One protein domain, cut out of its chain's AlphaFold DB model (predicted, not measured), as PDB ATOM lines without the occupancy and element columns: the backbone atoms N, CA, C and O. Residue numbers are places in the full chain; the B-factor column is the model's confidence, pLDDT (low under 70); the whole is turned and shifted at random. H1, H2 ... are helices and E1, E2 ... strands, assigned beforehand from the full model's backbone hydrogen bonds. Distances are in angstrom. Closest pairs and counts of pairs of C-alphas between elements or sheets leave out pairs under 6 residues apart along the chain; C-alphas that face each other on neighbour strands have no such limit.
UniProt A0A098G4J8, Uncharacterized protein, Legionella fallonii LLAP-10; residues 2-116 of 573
ATOM      1  N   ILE A   2      -8.052  37.216   2.368       57.00
ATOM      2  CA  ILE A   2      -9.361  37.691   2.875       57.00
ATOM      3  C   ILE A   2     -10.410  37.940   1.765       57.00
ATOM      4  O   ILE A   2     -11.590  37.657   1.957       57.00
ATOM      5  N   THR A   3     -10.000  38.383   0.573       50.91
ATOM      6  CA  THR A   3     -10.917  38.630  -0.560       50.91
ATOM      7  C   THR A   3     -11.505  37.338  -1.145       50.91
ATOM      8  O   THR A   3     -12.675  37.301  -1.512       50.91
ATOM      9  N   TYR A   4     -10.724  36.253  -1.158       57.03
ATOM     10  CA  TYR A   4     -11.179  34.936  -1.616       57.03
ATOM     11  C   TYR A   4     -12.125  34.271  -0.608       57.03
ATOM     12  O   TYR A   4     -13.090  33.631  -1.014       57.03
ATOM     13  N   LEU A   5     -11.915  34.495   0.696       61.91
ATOM     14  CA  LEU A   5     -12.808  34.000   1.747       61.91
ATOM     15  C   LEU A   5     -14.194  34.668   1.687       61.91
ATOM     16  O   LEU A   5     -15.206  34.004   1.879       61.91
ATOM     17  N   LYS A   6     -14.254  35.967   1.358       65.75
ATOM     18  CA  LYS A   6     -15.521  36.696   1.173       65.75
ATOM     19  C   LYS A   6     -16.333  36.153  -0.004       65.75
ATOM     20  O   LYS A   6     -17.528  35.921   0.148       65.75
ATOM     21  N   ASN A   7     -15.691  35.898  -1.144       66.62
ATOM     22  CA  ASN A   7     -16.369  35.352  -2.323       66.62
ATOM     23  C   ASN A   7     -16.809  33.897  -2.115       66.62
ATOM     24  O   ASN A   7     -17.901  33.529  -2.542       66.62
ATOM     25  N   LEU A   8     -16.009  33.094  -1.403       73.12
ATOM     26  CA  LEU A   8     -16.380  31.727  -1.039       73.12
ATOM     27  C   LEU A   8     -17.568  31.708  -0.070       73.12
ATOM     28  O   LEU A   8     -18.497  30.935  -0.274       73.12
ATOM     29  N   CYS A   9     -17.589  32.595   0.931       69.31
ATOM     30  CA  CYS A   9     -18.721  32.722   1.848       69.31
ATOM     31  C   CYS A   9     -19.992  33.199   1.140       69.31
ATOM     32  O   CYS A   9     -21.050  32.664   1.430       69.31
ATOM     33  N   VAL A  10     -19.915  34.147   0.198       72.00
ATOM     34  CA  VAL A  10     -21.091  34.594  -0.575       72.00
ATOM     35  C   VAL A  10     -21.609  33.483  -1.492       72.00
ATOM     36  O   VAL A  10     -22.817  33.268  -1.559       72.00
ATOM     37  N   ALA A  11     -20.717  32.729  -2.142       68.81
ATOM     38  CA  ALA A  11     -21.100  31.576  -2.952       68.81
ATOM     39  C   ALA A  11     -21.728  30.459  -2.098       68.81
ATOM     40  O   ALA A  11     -22.777  29.936  -2.465       68.81
ATOM     41  N   LEU A  12     -21.154  30.143  -0.928       66.75
ATOM     42  CA  LEU A  12     -21.746  29.182   0.008       66.75
ATOM     43  C   LEU A  12     -23.100  29.669   0.533       66.75
ATOM     44  O   LEU A  12     -24.034  28.878   0.594       66.75
ATOM     45  N   LEU A  13     -23.237  30.956   0.871       62.56
ATOM     46  CA  LEU A  13     -24.502  31.517   1.351       62.56
ATOM     47  C   LEU A  13     -25.585  31.455   0.267       62.56
ATOM     48  O   LEU A  13     -26.726  31.136   0.569       62.56
ATOM     49  N   LEU A  14     -25.235  31.699  -1.000       58.53
ATOM     50  CA  LEU A  14     -26.160  31.565  -2.128       58.53
ATOM     51  C   LEU A  14     -26.578  30.105  -2.360       58.53
ATOM     52  O   LEU A  14     -27.757  29.847  -2.593       58.53
ATOM     53  N   VAL A  15     -25.659  29.144  -2.229       57.97
ATOM     54  CA  VAL A  15     -25.959  27.704  -2.358       57.97
ATOM     55  C   VAL A  15     -26.807  27.186  -1.181       57.97
ATOM     56  O   VAL A  15     -27.736  26.399  -1.381       57.97
ATOM     57  N   VAL A  16     -26.551  27.665   0.041       57.31
ATOM     58  CA  VAL A  16     -27.321  27.314   1.252       57.31
ATOM     59  C   VAL A  16     -28.700  28.001   1.268       57.31
ATOM     60  O   VAL A  16     -29.693  27.402   1.683       57.31
ATOM     61  N   CYS A  17     -28.819  29.220   0.732       52.66
ATOM     62  CA  CYS A  17     -30.117  29.877   0.547       52.66
ATOM     63  C   CYS A  17     -30.965  29.170  -0.523       52.66
ATOM     64  O   CYS A  17     -32.161  28.974  -0.328       52.66
ATOM     65  N   GLN A  18     -30.380  28.701  -1.629       51.72
ATOM     66  CA  GLN A  18     -31.149  27.978  -2.654       51.72
ATOM     67  C   GLN A  18     -31.709  26.631  -2.169       51.72
ATOM     68  O   GLN A  18     -32.770  26.211  -2.623       51.72
ATOM     69  N   SER A  19     -31.046  25.972  -1.216       50.72
ATOM     70  CA  SER A  19     -31.506  24.693  -0.651       50.72
ATOM     71  C   SER A  19     -32.573  24.855   0.439       50.72
ATOM     72  O   SER A  19     -33.354  23.933   0.664       50.72
ATOM     73  N   THR A  20     -32.667  26.030   1.072       45.44
ATOM     74  CA  THR A  20     -33.654  26.334   2.126       45.44
ATOM     75  C   THR A  20     -34.961  26.939   1.595       45.44
ATOM     76  O   THR A  20     -35.993  26.804   2.249       45.44
ATOM     77  N   PHE A  21     -34.960  27.514   0.384       48.19
ATOM     78  CA  PHE A  21     -36.167  27.994  -0.318       48.19
ATOM     79  C   PHE A  21     -36.717  27.025  -1.381       48.19
ATOM     80  O   PHE A  21     -37.695  27.346  -2.061       48.19
ATOM     81  N   ALA A  22     -36.134  25.831  -1.529       46.22
ATOM     82  CA  ALA A  22     -36.670  24.789  -2.400       46.22
ATOM     83  C   ALA A  22     -37.950  24.193  -1.782       46.22
ATOM     84  O   ALA A  22     -37.925  23.186  -1.075       46.22
ATOM     85  N   ALA A  23     -39.088  24.850  -2.014       49.28
ATOM     86  CA  ALA A  23     -40.393  24.330  -1.630       49.28
ATOM     87  C   ALA A  23     -40.618  22.948  -2.272       49.28
ATOM     88  O   ALA A  23     -40.332  22.756  -3.453       49.28
ATOM     89  N   LYS A  24     -41.184  21.997  -1.512       58.44
ATOM     90  CA  LYS A  24     -41.583  20.647  -1.972       58.44
ATOM     91  C   LYS A  24     -42.790  20.671  -2.930       58.44
ATOM     92  O   LYS A  24     -43.659  19.806  -2.863       58.44
ATOM     93  N   ASN A  25     -42.887  21.682  -3.781       72.44
ATOM     94  CA  ASN A  25     -44.021  21.855  -4.670       72.44
ATOM     95  C   ASN A  25     -43.803  21.079  -5.970       72.44
ATOM     96  O   ASN A  25     -42.686  20.935  -6.471       72.44
ATOM     97  N   LEU A  26     -44.899  20.564  -6.520       87.44
ATOM     98  CA  LEU A  26     -44.901  19.955  -7.844       87.44
ATOM     99  C   LEU A  26     -44.542  21.023  -8.881       87.44
ATOM    100  O   LEU A  26     -45.044  22.139  -8.801       87.44
ATOM    101  N   PHE A  27     -43.678  20.698  -9.840       92.19
ATOM    102  CA  PHE A  27     -43.310  21.564 -10.965       92.19
ATOM    103  C   PHE A  27     -44.414  21.638 -12.018       92.19
ATOM    104  O   PHE A  27     -44.459  22.597 -12.795       92.19
ATOM    105  N   PHE A  28     -45.292  20.633 -12.037       94.94
ATOM    106  CA  PHE A  28     -46.394  20.524 -12.974       94.94
ATOM    107  C   PHE A  28     -47.711  20.271 -12.245       94.94
ATOM    108  O   PHE A  28     -47.767  19.549 -11.251       94.94
ATOM    109  N   ASN A  29     -48.779  20.850 -12.777       94.94
ATOM    110  CA  ASN A  29     -50.141  20.428 -12.506       94.94
ATOM    111  C   ASN A  29     -50.605  19.594 -13.703       94.94
ATOM    112  O   ASN A  29     -50.612  20.091 -14.831       94.94
ATOM    113  N   VAL A  30     -50.928  18.326 -13.463       96.00
ATOM    114  CA  VAL A  30     -51.280  17.357 -14.504       96.00
ATOM    115  C   VAL A  30     -52.713  16.911 -14.272       96.00
ATOM    116  O   VAL A  30     -53.019  16.322 -13.238       96.00
ATOM    117  N   SER A  31     -53.582  17.160 -15.245       94.62
ATOM    118  CA  SER A  31     -54.919  16.577 -15.296       94.62
ATOM    119  C   SER A  31     -55.015  15.584 -16.449       94.62
ATOM    120  O   SER A  31     -54.362  15.741 -17.482       94.62
ATOM    121  N   ALA A  32     -55.815  14.538 -16.258       93.19
ATOM    122  CA  ALA A  32     -56.045  13.499 -17.250       93.19
ATOM    123  C   ALA A  32     -57.549  13.307 -17.462       93.19
ATOM    124  O   ALA A  32     -58.314  13.264 -16.500       93.19
ATOM    125  N   THR A  33     -57.972  13.216 -18.721       91.75
ATOM    126  CA  THR A  33     -59.378  13.048 -19.121       91.75
ATOM    127  C   THR A  33     -59.510  12.064 -20.287       91.75
ATOM    128  O   THR A  33     -58.514  11.634 -20.873       91.75
ATOM    129  N   GLY A  34     -60.744  11.691 -20.632       88.00
ATOM    130  CA  GLY A  34     -61.029  10.764 -21.729       88.00
ATOM    131  C   GLY A  34     -60.980   9.299 -21.294       88.00
ATOM    132  O   GLY A  34     -61.425   8.963 -20.198       88.00
ATOM    133  N   THR A  35     -60.477   8.426 -22.171       74.94
ATOM    134  CA  THR A  35     -60.425   6.974 -21.940       74.94
ATOM    135  C   THR A  35     -59.645   6.648 -20.662       74.94
ATOM    136  O   THR A  35     -58.491   7.077 -20.562       74.94
ATOM    137  N   PRO A  36     -60.225   5.889 -19.712       74.75
ATOM    138  CA  PRO A  36     -59.538   5.493 -18.487       74.75
ATOM    139  C   PRO A  36     -58.273   4.675 -18.766       74.75
ATOM    140  O   PRO A  36     -58.281   3.775 -19.604       74.75
ATOM    141  N   ALA A  37     -57.197   4.970 -18.042       76.88
ATOM    142  CA  ALA A  37     -55.926   4.251 -18.097       76.88
ATOM    143  C   ALA A  37     -55.175   4.417 -16.768       76.88
ATOM    144  O   ALA A  37     -55.505   5.298 -15.993       76.88
ATOM    145  N   ASN A  38     -54.164   3.600 -16.483       82.62
ATOM    146  CA  ASN A  38     -53.301   3.799 -15.314       82.62
ATOM    147  C   ASN A  38     -51.847   3.879 -15.784       82.62
ATOM    148  O   ASN A  38     -51.230   2.859 -16.096       82.62
ATOM    149  N   ILE A  39     -51.340   5.105 -15.930       83.94
ATOM    150  CA  ILE A  39     -50.084   5.368 -16.635       83.94
ATOM    151  C   ILE A  39     -49.118   6.115 -15.725       83.94
ATOM    152  O   ILE A  39     -49.403   7.205 -15.234       83.94
ATOM    153  N   ASN A  40     -47.938   5.534 -15.542       89.44
ATOM    154  CA  ASN A  40     -46.809   6.164 -14.885       89.44
ATOM    155  C   ASN A  40     -45.990   6.928 -15.925       89.44
ATOM    156  O   ASN A  40     -45.623   6.380 -16.968       89.44
ATOM    157  N   LEU A  41     -45.661   8.182 -15.632       94.88
ATOM    158  CA  LEU A  41     -44.868   9.043 -16.507       94.88
ATOM    159  C   LEU A  41     -43.901   9.923 -15.711       94.88
ATOM    160  O   LEU A  41     -44.076  10.155 -14.516       94.88
ATOM    161  N   THR A  42     -42.854  10.393 -16.377       96.12
ATOM    162  CA  THR A  42     -41.851  11.311 -15.832       96.12
ATOM    163  C   THR A  42     -41.933  12.632 -16.583       96.12
ATOM    164  O   THR A  42     -41.863  12.636 -17.812       96.12
ATOM    165  N   LEU A  43     -42.048  13.746 -15.858       96.56
ATOM    166  CA  LEU A  43     -42.011  15.103 -16.406       96.56
ATOM    167  C   LEU A  43     -40.783  15.850 -15.911       96.56
ATOM    168  O   LEU A  43     -40.514  15.838 -14.717       96.56
ATOM    169  N   CYS A  44     -40.083  16.541 -16.803       96.00
ATOM    170  CA  CYS A  44     -38.903  17.342 -16.495       96.00
ATOM    171  C   CYS A  44     -39.068  18.761 -17.030       96.00
ATOM    172  O   CYS A  44     -39.549  18.948 -18.149       96.00
ATOM    173  N   LEU A  45     -38.603  19.763 -16.280       94.44
ATOM    174  CA  LEU A  45     -38.598  21.160 -16.743       94.44
ATOM    175  C   LEU A  45     -37.720  21.362 -17.994       94.44
ATOM    176  O   LEU A  45     -37.944  22.294 -18.765       94.44
ATOM    177  N   ASN A  46     -36.742  20.476 -18.217       93.19
ATOM    178  CA  ASN A  46     -35.966  20.405 -19.452       93.19
ATOM    179  C   ASN A  46     -35.683  18.945 -19.843       93.19
ATOM    180  O   ASN A  46     -34.903  18.261 -19.181       93.19
ATOM    181  N   GLY A  47     -36.289  18.482 -20.938       88.75
ATOM    182  CA  GLY A  47     -36.097  17.131 -21.474       88.75
ATOM    183  C   GLY A  47     -34.816  16.935 -22.291       88.75
ATOM    184  O   GLY A  47     -34.436  15.792 -22.531       88.75
ATOM    185  N   LYS A  48     -34.112  18.005 -22.699       89.81
ATOM    186  CA  LYS A  48     -32.838  17.898 -23.442       89.81
ATOM    187  C   LYS A  48     -31.673  17.511 -22.534       89.81
ATOM    188  O   LYS A  48     -30.850  16.690 -22.917       89.81
ATOM    189  N   SER A  49     -31.618  18.091 -21.336       83.94
ATOM    190  CA  SER A  49     -30.554  17.858 -20.348       83.94
ATOM    191  C   SER A  49     -31.060  17.231 -19.042       83.94
ATOM    192  O   SER A  49     -30.362  17.312 -18.043       83.94
ATOM    193  N   VAL A  50     -32.268  16.649 -19.056       77.00
ATOM    194  CA  VAL A  50     -32.942  15.913 -17.963       77.00
ATOM    195  C   VAL A  50     -32.671  16.510 -16.572       77.00
ATOM    196  O   VAL A  50     -32.011  15.908 -15.730       77.00
ATOM    197  N   LEU A  51     -33.175  17.726 -16.338       78.31
ATOM    198  CA  LEU A  51     -33.088  18.414 -15.042       78.31
ATOM    199  C   LEU A  51     -34.480  18.623 -14.436       78.31
ATOM    200  O   LEU A  51     -35.442  18.909 -15.155       78.31
ATOM    201  N   SER A  52     -34.553  18.529 -13.103       89.62
ATOM    202  CA  SER A  52     -35.751  18.814 -12.297       89.62
ATOM    203  C   SER A  52     -36.973  17.995 -12.724       89.62
ATOM    204  O   SER A  52     -37.980  18.537 -13.183       89.62
ATOM    205  N   CYS A  53     -36.854  16.671 -12.600       93.62
ATOM    206  CA  CYS A  53     -37.883  15.719 -12.999       93.62
ATOM    207  C   CYS A  53     -38.767  15.271 -11.830       93.62
ATOM    208  O   CYS A  53     -38.313  15.193 -10.689       93.62
ATOM    209  N   GLN A  54     -40.021  14.939 -12.124       94.44
ATOM    210  CA  GLN A  54     -41.002  14.409 -11.180       94.44
ATOM    211  C   GLN A  54     -41.799  13.272 -11.824       94.44
ATOM    212  O   GLN A  54     -42.037  13.274 -13.034       94.44
ATOM    213  N   HIS A  55     -42.207  12.303 -11.008       94.19
ATOM    214  CA  HIS A  55     -43.024  11.173 -11.439       94.19
ATOM    215  C   HIS A  55     -44.502  11.450 -11.178       94.19
ATOM    216  O   HIS A  55     -44.863  11.986 -10.132       94.19
ATOM    217  N   TYR A  56     -45.342  11.054 -12.127       94.19
ATOM    218  CA  TYR A  56     -46.788  11.217 -12.076       94.19
ATOM    219  C   TYR A  56     -47.465   9.892 -12.412       94.19
ATOM    220  O   TYR A  56     -46.958   9.115 -13.223       94.19
ATOM    221  N   ASN A  57     -48.630   9.677 -11.809       92.62
ATOM    222  CA  ASN A  57     -49.572   8.637 -12.189       92.62
ATOM    223  C   ASN A  57     -50.840   9.317 -12.715       92.62
ATOM    224  O   ASN A  57     -51.376  10.207 -12.053       92.62
ATOM    225  N   VAL A  58     -51.278   8.948 -13.917       93.12
ATOM    226  CA  VAL A  58     -52.439   9.548 -14.580       93.12
ATOM    227  C   VAL A  58     -53.494   8.496 -14.887       93.12
ATOM    228  O   VAL A  58     -53.171   7.359 -15.233       93.12
ATOM    229  N   SER A  59     -54.758   8.904 -14.758       88.19
ATOM    230  CA  SER A  59     -55.924   8.018 -14.808       88.19
ATOM    231  C   SER A  59     -56.621   7.953 -16.176       88.19
ATOM    232  O   SER A  59     -57.642   7.275 -16.311       88.19
ATOM    233  N   ALA A  60     -56.119   8.670 -17.187       87.06
ATOM    234  CA  ALA A  60     -56.721   8.712 -18.516       87.06
ATOM    235  C   ALA A  60     -55.729   9.140 -19.613       87.06
ATOM    236  O   ALA A  60     -54.611   9.574 -19.328       87.06
ATOM    237  N   LEU A  61     -56.143   9.000 -20.876       89.81
ATOM    238  CA  LEU A  61     -55.267   9.122 -22.045       89.81
ATOM    239  C   LEU A  61     -55.053  10.546 -22.584       89.81
ATOM    240  O   LEU A  61     -54.068  10.780 -23.280       89.81
ATOM    241  N   ALA A  62     -55.930  11.504 -22.284       93.75
ATOM    242  CA  ALA A  62     -55.738  12.896 -22.689       93.75
ATOM    243  C   ALA A  62     -55.179  13.706 -21.517       93.75
ATOM    244  O   ALA A  62     -55.863  13.896 -20.512       93.75
ATOM    245  N   LEU A  63     -53.942  14.180 -21.647       96.75
ATOM    246  CA  LEU A  63     -53.235  14.943 -20.624       96.75
ATOM    247  C   LEU A  63     -53.352  16.441 -20.882       96.75
ATOM    248  O   LEU A  63     -53.144  16.901 -22.003       96.75
ATOM    249  N   SER A  64     -53.585  17.201 -19.818       96.75
ATOM    250  CA  SER A  64     -53.452  18.653 -19.788       96.75
ATOM    251  C   SER A  64     -52.439  19.021 -18.708       96.75
ATOM    252  O   SER A  64     -52.653  18.767 -17.523       96.75
ATOM    253  N   ILE A  65     -51.316  19.597 -19.129       97.38
ATOM    254  CA  ILE A  65     -50.162  19.863 -18.269       97.38
ATOM    255  C   ILE A  65     -49.926  21.366 -18.197       97.38
ATOM    256  O   ILE A  65     -49.730  22.009 -19.222       97.38
ATOM    257  N   LEU A  66     -49.885  21.912 -16.985       97.25
ATOM    258  CA  LEU A  66     -49.432  23.273 -16.685       97.25
ATOM    259  C   LEU A  66     -48.151  23.194 -15.860       97.25
ATOM    260  O   LEU A  66     -47.994  22.264 -15.072       97.25
ATOM    261  N   THR A  67     -47.258  24.174 -15.971       94.62
ATOM    262  CA  THR A  67     -46.222  24.348 -14.940       94.62
ATOM    263  C   THR A  67     -46.783  25.164 -13.780       94.62
ATOM    264  O   THR A  67     -47.641  26.023 -13.962       94.62
ATOM    265  N   THR A  68     -46.310  24.907 -12.567       94.06
ATOM    266  CA  THR A  68     -46.674  25.695 -11.382       94.06
ATOM    267  C   THR A  68     -45.838  26.966 -11.235       94.06
ATOM    268  O   THR A  68     -46.120  27.774 -10.353       94.06
ATOM    269  N   ILE A  69     -44.821  27.163 -12.085       91.44
ATOM    270  CA  ILE A  69     -43.894  28.294 -12.004       91.44
ATOM    271  C   ILE A  69     -44.530  29.538 -12.643       91.44
ATOM    272  O   ILE A  69     -44.736  29.555 -13.860       91.44
ATOM    273  N   PRO A  70     -44.841  30.591 -11.862       92.06
ATOM    274  CA  PRO A  70     -45.534  31.763 -12.380       92.06
ATOM    275  C   PRO A  70     -44.717  32.507 -13.436       92.06
ATOM    276  O   PRO A  70     -43.512  32.700 -13.278       92.06
ATOM    277  N   ASN A  71     -45.398  32.992 -14.476       91.38
ATOM    278  CA  ASN A  71     -44.841  33.848 -15.529       91.38
ATOM    279  C   ASN A  71     -43.632  33.242 -16.256       91.38
ATOM    280  O   ASN A  71     -42.788  33.973 -16.773       91.38
ATOM    281  N   HIS A  72     -43.545  31.914 -16.307       92.88
ATOM    282  CA  HIS A  72     -42.473  31.214 -16.997       92.88
ATOM    283  C   HIS A  72     -43.042  30.222 -18.011       92.88
ATOM    284  O   HIS A  72     -44.019  29.522 -17.749       92.88
ATOM    285  N   THR A  73     -42.401  30.154 -19.178       95.94
ATOM    286  CA  THR A  73     -42.686  29.149 -20.206       95.94
ATOM    287  C   THR A  73     -41.462  28.265 -20.372       95.94
ATOM    288  O   THR A  73     -40.357  28.761 -20.578       95.94
ATOM    289  N   TYR A  74     -41.652  26.953 -20.285       95.56
ATOM    290  CA  TYR A  74     -40.618  25.958 -20.543       95.56
ATOM    291  C   TYR A  74     -40.790  25.431 -21.969       95.56
ATOM    292  O   TYR A  74     -41.620  24.550 -22.173       95.56
ATOM    293  N   PRO A  75     -40.028  25.929 -22.963       95.69
ATOM    294  CA  PRO A  75     -40.204  25.539 -24.368       95.69
ATOM    295  C   PRO A  75     -39.733  24.109 -24.673       95.69
ATOM    296  O   PRO A  75     -40.006  23.583 -25.748       95.69
ATOM    297  N   PHE A  76     -38.986  23.500 -23.749       95.81
ATOM    298  CA  PHE A  76     -38.398  22.169 -23.895       95.81
ATOM    299  C   PHE A  76     -38.667  21.297 -22.666       95.81
ATOM    300  O   PHE A  76     -37.802  20.506 -22.276       95.81
ATOM    301  N   ALA A  77     -39.836  21.445 -22.034       96.44
ATOM    302  CA  ALA A  77     -40.258  20.492 -21.015       96.44
ATOM    303  C   ALA A  77     -40.290  19.086 -21.631       96.44
ATOM    304  O   ALA A  77     -40.627  18.919 -22.800       96.44
ATOM    305  N   GLY A  78     -39.865  18.082 -20.870       96.56
ATOM    306  CA  GLY A  78     -39.786  16.701 -21.335       96.56
ATOM    307  C   GLY A  78     -40.826  15.834 -20.649       96.56
ATOM    308  O   GLY A  78     -40.935  15.887 -19.429       96.56
ATOM    309  N   ILE A  79     -41.529  14.997 -21.409       97.12
ATOM    310  CA  ILE A  79     -42.346  13.896 -20.888       97.12
ATOM    311  C   ILE A  79     -41.777  12.554 -21.346       97.12
ATOM    312  O   ILE A  79     -41.400  12.401 -22.504       97.12
ATOM    313  N   LYS A  80     -41.718  11.572 -20.449       93.88
ATOM    314  CA  LYS A  80     -41.374  10.183 -20.764       93.88
ATOM    315  C   LYS A  80     -42.431   9.261 -20.175       93.88
ATOM    316  O   LYS A  80     -42.713   9.340 -18.981       93.88
ATOM    317  N   ILE A  81     -43.018   8.401 -21.003       90.25
ATOM    318  CA  ILE A  81     -43.947   7.371 -20.535       90.25
ATOM    319  C   ILE A  81     -43.120   6.240 -19.922       90.25
ATOM    320  O   ILE A  81     -42.196   5.735 -20.557       90.25
ATOM    321  N   ASN A  82     -43.441   5.857 -18.688       83.75
ATOM    322  CA  ASN A  82     -42.799   4.732 -18.008       83.75
ATOM    323  C   ASN A  82     -43.642   3.453 -18.105       83.75
ATOM    324  O   ASN A  82     -43.087   2.364 -18.019       83.75
ATOM    325  N   THR A  83     -44.963   3.572 -18.282       76.06
ATOM    326  CA  THR A  83     -45.841   2.429 -18.572       76.06
ATOM    327  C   THR A  83     -45.671   1.982 -20.032       76.06
ATOM    328  O   THR A  83     -45.941   2.779 -20.932       76.06
ATOM    329  N   PRO A  84     -45.260   0.731 -20.299       67.25
ATOM    330  CA  PRO A  84     -45.163   0.199 -21.658       67.25
ATOM    331  C   PRO A  84     -46.505   0.220 -22.408       67.25
ATOM    332  O   PRO A  84     -47.571   0.236 -21.794       67.25
ATOM    333  N   GLY A  85     -46.454   0.183 -23.742       70.19
ATOM    334  CA  GLY A  85     -47.649   0.026 -24.581       70.19
ATOM    335  C   GLY A  85     -48.406   1.316 -24.917       70.19
ATOM    336  O   GLY A  85     -49.538   1.250 -25.392       70.19
ATOM    337  N   TYR A  86     -47.812   2.491 -24.691       80.69
ATOM    338  CA  TYR A  86     -48.396   3.781 -25.068       80.69
ATOM    339  C   TYR A  86     -47.405   4.631 -25.861       80.69
ATOM    340  O   TYR A  86     -46.209   4.657 -25.574       80.69
ATOM    341  N   VAL A  87     -47.929   5.365 -26.835       84.62
ATOM    342  CA  VAL A  87     -47.209   6.342 -27.649       84.62
ATOM    343  C   VAL A  87     -47.767   7.723 -27.351       84.62
ATOM    344  O   VAL A  87     -48.982   7.910 -27.254       84.62
ATOM    345  N   LEU A  88     -46.873   8.697 -27.199       90.19
ATOM    346  CA  LEU A  88     -47.241  10.080 -26.932       90.19
ATOM    347  C   LEU A  88     -47.343  10.875 -28.236       90.19
ATOM    348  O   LEU A  88     -46.519  10.718 -29.134       90.19
ATOM    349  N   SER A  89     -48.331  11.758 -28.317       90.12
ATOM    350  CA  SER A  89     -48.530  12.692 -29.428       90.12
ATOM    351  C   SER A  89     -48.697  14.125 -28.910       90.12
ATOM    352  O   SER A  89     -49.049  14.336 -27.746       90.12
ATOM    353  N   GLY A  90     -48.424  15.112 -29.770       89.25
ATOM    354  CA  GLY A  90     -48.439  16.540 -29.413       89.25
ATOM    355  C   GLY A  90     -47.090  17.099 -28.939       89.25
ATOM    356  O   GLY A  90     -47.044  18.156 -28.314       89.25
ATOM    357  N   CYS A  91     -45.989  16.399 -29.212       94.00
ATOM    358  CA  CYS A  91     -44.636  16.743 -28.769       94.00
ATOM    359  C   CYS A  91     -43.581  16.181 -29.742       94.00
ATOM    360  O   CYS A  91     -43.909  15.394 -30.632       94.00
ATOM    361  N   SER A  92     -42.312  16.557 -29.558       94.44
ATOM    362  CA  SER A  92     -41.194  16.124 -30.409       94.44
ATOM    363  C   SER A  92     -40.268  15.145 -29.681       94.44
ATOM    364  O   SER A  92     -39.592  15.536 -28.728       94.44
ATOM    365  N   LEU A  93     -40.216  13.884 -30.123       92.06
ATOM    366  CA  LEU A  93     -39.391  12.836 -29.507       92.06
ATOM    367  C   LEU A  93     -37.885  13.104 -29.688       92.06
ATOM    368  O   LEU A  93     -37.439  13.505 -30.761       92.06
ATOM    369  N   THR A  94     -37.095  12.848 -28.646       90.69
ATOM    370  CA  THR A  94     -35.630  12.953 -28.647       90.69
ATOM    371  C   THR A  94     -34.953  11.608 -28.392       90.69
ATOM    372  O   THR A  94     -35.523  10.707 -27.781       90.69
ATOM    373  N   ASN A  95     -33.683  11.487 -28.798       86.50
ATOM    374  CA  ASN A  95     -32.896  10.243 -28.706       86.50
ATOM    375  C   ASN A  95     -32.706   9.707 -27.273       86.50
ATOM    376  O   ASN A  95     -32.372   8.544 -27.089       86.50
ATOM    377  N   ASN A  96     -32.916  10.537 -26.247       84.88
ATOM    378  CA  ASN A  96     -32.867  10.135 -24.837       84.88
ATOM    379  C   ASN A  96     -34.219   9.599 -24.303       84.88
ATOM    380  O   ASN A  96     -34.362   9.370 -23.100       84.88
ATOM    381  N   GLY A  97     -35.215   9.414 -25.178       83.69
ATOM    382  CA  GLY A  97     -36.522   8.841 -24.854       83.69
ATOM    383  C   GLY A  97     -37.530   9.812 -24.232       83.69
ATOM    384  O   GLY A  97     -38.589   9.368 -23.794       83.69
ATOM    385  N   TYR A  98     -37.222  11.112 -24.171       93.69
ATOM    386  CA  TYR A  98     -38.192  12.148 -23.808       93.69
ATOM    387  C   TYR A  98     -38.908  12.684 -25.047       93.69
ATOM    388  O   TYR A  98     -38.349  12.737 -26.135       93.69
ATOM    389  N   CYS A  99     -40.144  13.129 -24.872       95.06
ATOM    390  CA  CYS A  99     -40.869  13.918 -25.849       95.06
ATOM    391  C   CYS A  99     -40.932  15.369 -25.371       95.06
ATOM    392  O   CYS A  99     -41.349  15.636 -24.243       95.06
ATOM    393  N   LEU A 100     -40.459  16.301 -26.194       96.69
ATOM    394  CA  LEU A 100     -40.341  17.710 -25.844       96.69
ATOM    395  C   LEU A 100     -41.607  18.483 -26.197       96.69
ATOM    396  O   LEU A 100     -42.115  18.365 -27.311       96.69
ATOM    397  N   PHE A 101     -42.071  19.319 -25.274       96.81
ATOM    398  CA  PHE A 101     -43.228  20.188 -25.459       96.81
ATOM    399  C   PHE A 101     -43.024  21.539 -24.760       96.81
ATOM    400  O   PHE A 101     -42.166  21.687 -23.886       96.81
ATOM    401  N   SER A 102     -43.820  22.532 -25.166       96.69
ATOM    402  CA  SER A 102     -43.860  23.847 -24.523       96.69
ATOM    403  C   SER A 102     -44.990  23.898 -23.502       96.69
ATOM    404  O   SER A 102     -46.100  23.461 -23.804       96.69
ATOM    405  N   VAL A 103     -44.730  24.438 -22.312       96.62
ATOM    406  CA  VAL A 103     -45.743  24.587 -21.257       96.62
ATOM    407  C   VAL A 103     -45.517  25.845 -20.430       96.62
ATOM    408  O   VAL A 103     -44.373  26.207 -20.149       96.62
ATOM    409  N   SER A 104     -46.599  26.503 -20.013       96.62
ATOM    410  CA  SER A 104     -46.563  27.644 -19.093       96.62
ATOM    411  C   SER A 104     -47.545  27.451 -17.934       96.62
ATOM    412  O   SER A 104     -48.230  26.431 -17.837       96.62
ATOM    413  N   ASN A 105     -47.589  28.412 -17.014       94.62
ATOM    414  CA  ASN A 105     -48.561  28.425 -15.921       94.62
ATOM    415  C   ASN A 105     -49.949  28.932 -16.339       94.62
ATOM    416  O   ASN A 105     -50.881  28.868 -15.542       94.62
ATOM    417  N   THR A 106     -50.090  29.458 -17.557       94.88
ATOM    418  CA  THR A 106     -51.347  30.022 -18.078       94.88
ATOM    419  C   THR A 106     -51.888  29.268 -19.286       94.88
ATOM    420  O   THR A 106     -53.081  29.350 -19.566       94.88
ATOM    421  N   GLN A 107     -51.041  28.520 -19.992       93.69
ATOM    422  CA  GLN A 107     -51.411  27.750 -21.170       93.69
ATOM    423  C   GLN A 107     -51.010  26.292 -20.976       93.69
ATOM    424  O   GLN A 107     -49.825  25.959 -20.888       93.69
ATOM    425  N   ALA A 108     -52.022  25.429 -20.908       94.00
ATOM    426  CA  ALA A 108     -51.814  24.004 -20.743       94.00
ATOM    427  C   ALA A 108     -51.314  23.378 -22.047       94.00
ATOM    428  O   ALA A 108     -51.874  23.609 -23.121       94.00
ATOM    429  N   ALA A 109     -50.290  22.536 -21.943       96.06
ATOM    430  CA  ALA A 109     -49.914  21.632 -23.012       96.06
ATOM    431  C   ALA A 109     -50.899  20.464 -23.036       96.06
ATOM    432  O   ALA A 109     -51.074  19.781 -22.025       96.06
ATOM    433  N   THR A 110     -51.533  20.241 -24.186       96.06
ATOM    434  CA  THR A 110     -52.438  19.107 -24.377       96.06
ATOM    435  C   THR A 110     -51.693  18.006 -25.109       96.06
ATOM    436  O   THR A 110     -51.256  18.202 -26.241       96.06
ATOM    437  N   LEU A 111     -51.529  16.861 -24.458       95.44
ATOM    438  CA  LEU A 111     -50.819  15.707 -24.999       95.44
ATOM    439  C   LEU A 111     -51.767  14.515 -24.998       95.44
ATOM    440  O   LEU A 111     -52.519  14.326 -24.047       95.44
ATOM    441  N   SER A 112     -51.737  13.708 -26.053       91.56
ATOM    442  CA  SER A 112     -52.577  12.509 -26.130       91.56
ATOM    443  C   SER A 112     -51.719  11.258 -26.108       91.56
ATOM    444  O   SER A 112     -50.746  11.133 -26.857       91.56
ATOM    445  N   LEU A 113     -52.099  10.335 -25.237       89.38
ATOM    446  CA  LEU A 113     -51.546   9.000 -25.128       89.38
ATOM    447  C   LEU A 113     -52.392   8.086 -26.004       89.38
ATOM    448  O   LEU A 113     -53.592   7.931 -25.795       89.38
ATOM    449  N   THR A 114     -51.766   7.476 -26.994       81.44
ATOM    450  CA  THR A 114     -52.405   6.451 -27.816       81.44
ATOM    451  C   THR A 114     -51.864   5.098 -27.388       81.44
ATOM    452  O   THR A 114     -50.643   4.950 -27.308       81.44
ATOM    453  N   PRO A 115     -52.720   4.117 -27.063       71.75
ATOM    454  CA  PRO A 115     -52.256   2.756 -26.861       71.75
ATOM    455  C   PRO A 115     -51.562   2.314 -28.151       71.75
ATOM    456  O   PRO A 115     -52.114   2.496 -29.236       71.75
ATOM    457  N   SER A 116     -50.344   1.785 -28.060       67.12
ATOM    458  CA  SER A 116     -49.706   1.193 -29.230       67.12
ATOM    459  C   SER A 116     -50.559   0.006 -29.663       67.12
ATOM    460  O   SER A 116     -50.754  -0.917 -28.874       67.12
TER     461      SER A 116
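This is residues 2 to 116 of the 573 residues of an uncharacterized protein of Legionella fallonii LLAP-10 (UniProt A0A098G4J8). One long antiparallel sheet is curled like part of a barrel and folded back on itself into a compact body, and the helix H1 sticks out from one end of it as a free arm, residues 2 to 24. The hairpin of E1 and E2 bends back sharply, so that E4, E6 and E2 make one leaf facing E3 and E5, with E1 as the hinge. The printed part has 115 residues, with one named helix and then six named strands, H1 E1 E2 E3 E4 E5 E6; the sheet's order is E4 E6 E2 E1 E3 E5, all antiparallel, and the class is mixed, helices and strands. The whole is loose, with a radius of gyration of the C-alphas of 17.5 A, and spans 64 by 28 by 21 A, the arm making the length.

Begin at the hairpin of E1, residues 28 to 46, and E2, residues 51 to 67, where N 31 and O 64 are 2.9 A apart, within hydrogen-bond range. E1 bends by 169 degrees at residue 31 and E2 by 155 degrees at residue 64. On the other side of E1 look for E3, residues 73 to 81, antiparallel at 126 degrees, with N 44 and O 78 at 2.8 A. Beside E3 is the edge strand E5, residues 99 to 104, antiparallel at 138 degrees, with N 77 and O 101 at 3.0 A. Beside E2 find E6, residues 109 to 115, antiparallel, with N 63 and O 111 at 2.8 A. E6 pairs in a staggered way, with E2 over residues 109 to 112 and over 112 to 115 with the other edge strand, E4, residues 86 to 89, where N 87 and O 114 are 2.8 A apart. Between the leaves, the closest C-alphas of E2 and E5 are those of Thr 67 and Ser 104, 5.3 A apart. H1, residues 2 to 20, is not on the sheet; every O i to N i+4 pair in it is within hydrogen-bond range.

Find C-alpha 2 at (-9.361, 37.691, 2.875); from there H1 runs 26.8 A to C-alpha 20 at (-33.654, 26.334, 2.126). From first to last C-alpha, E1 measures 12.3 A, E2 14.4 A, E3 21.8 A, E4 9.9 A, E5 16.3 A and E6 19.4 A, ending at C-alpha 115, (-52.256, 2.756, -26.861).

The C-alphas farthest apart, Ile 2 and Thr 35, are 64.6 A apart. The printed part has no cut, and no link is long. Mean pLDDT of the printed part is 83.8; look for values under 70 at residues 2 to 7, 9, 11 to 24, 84 and 116.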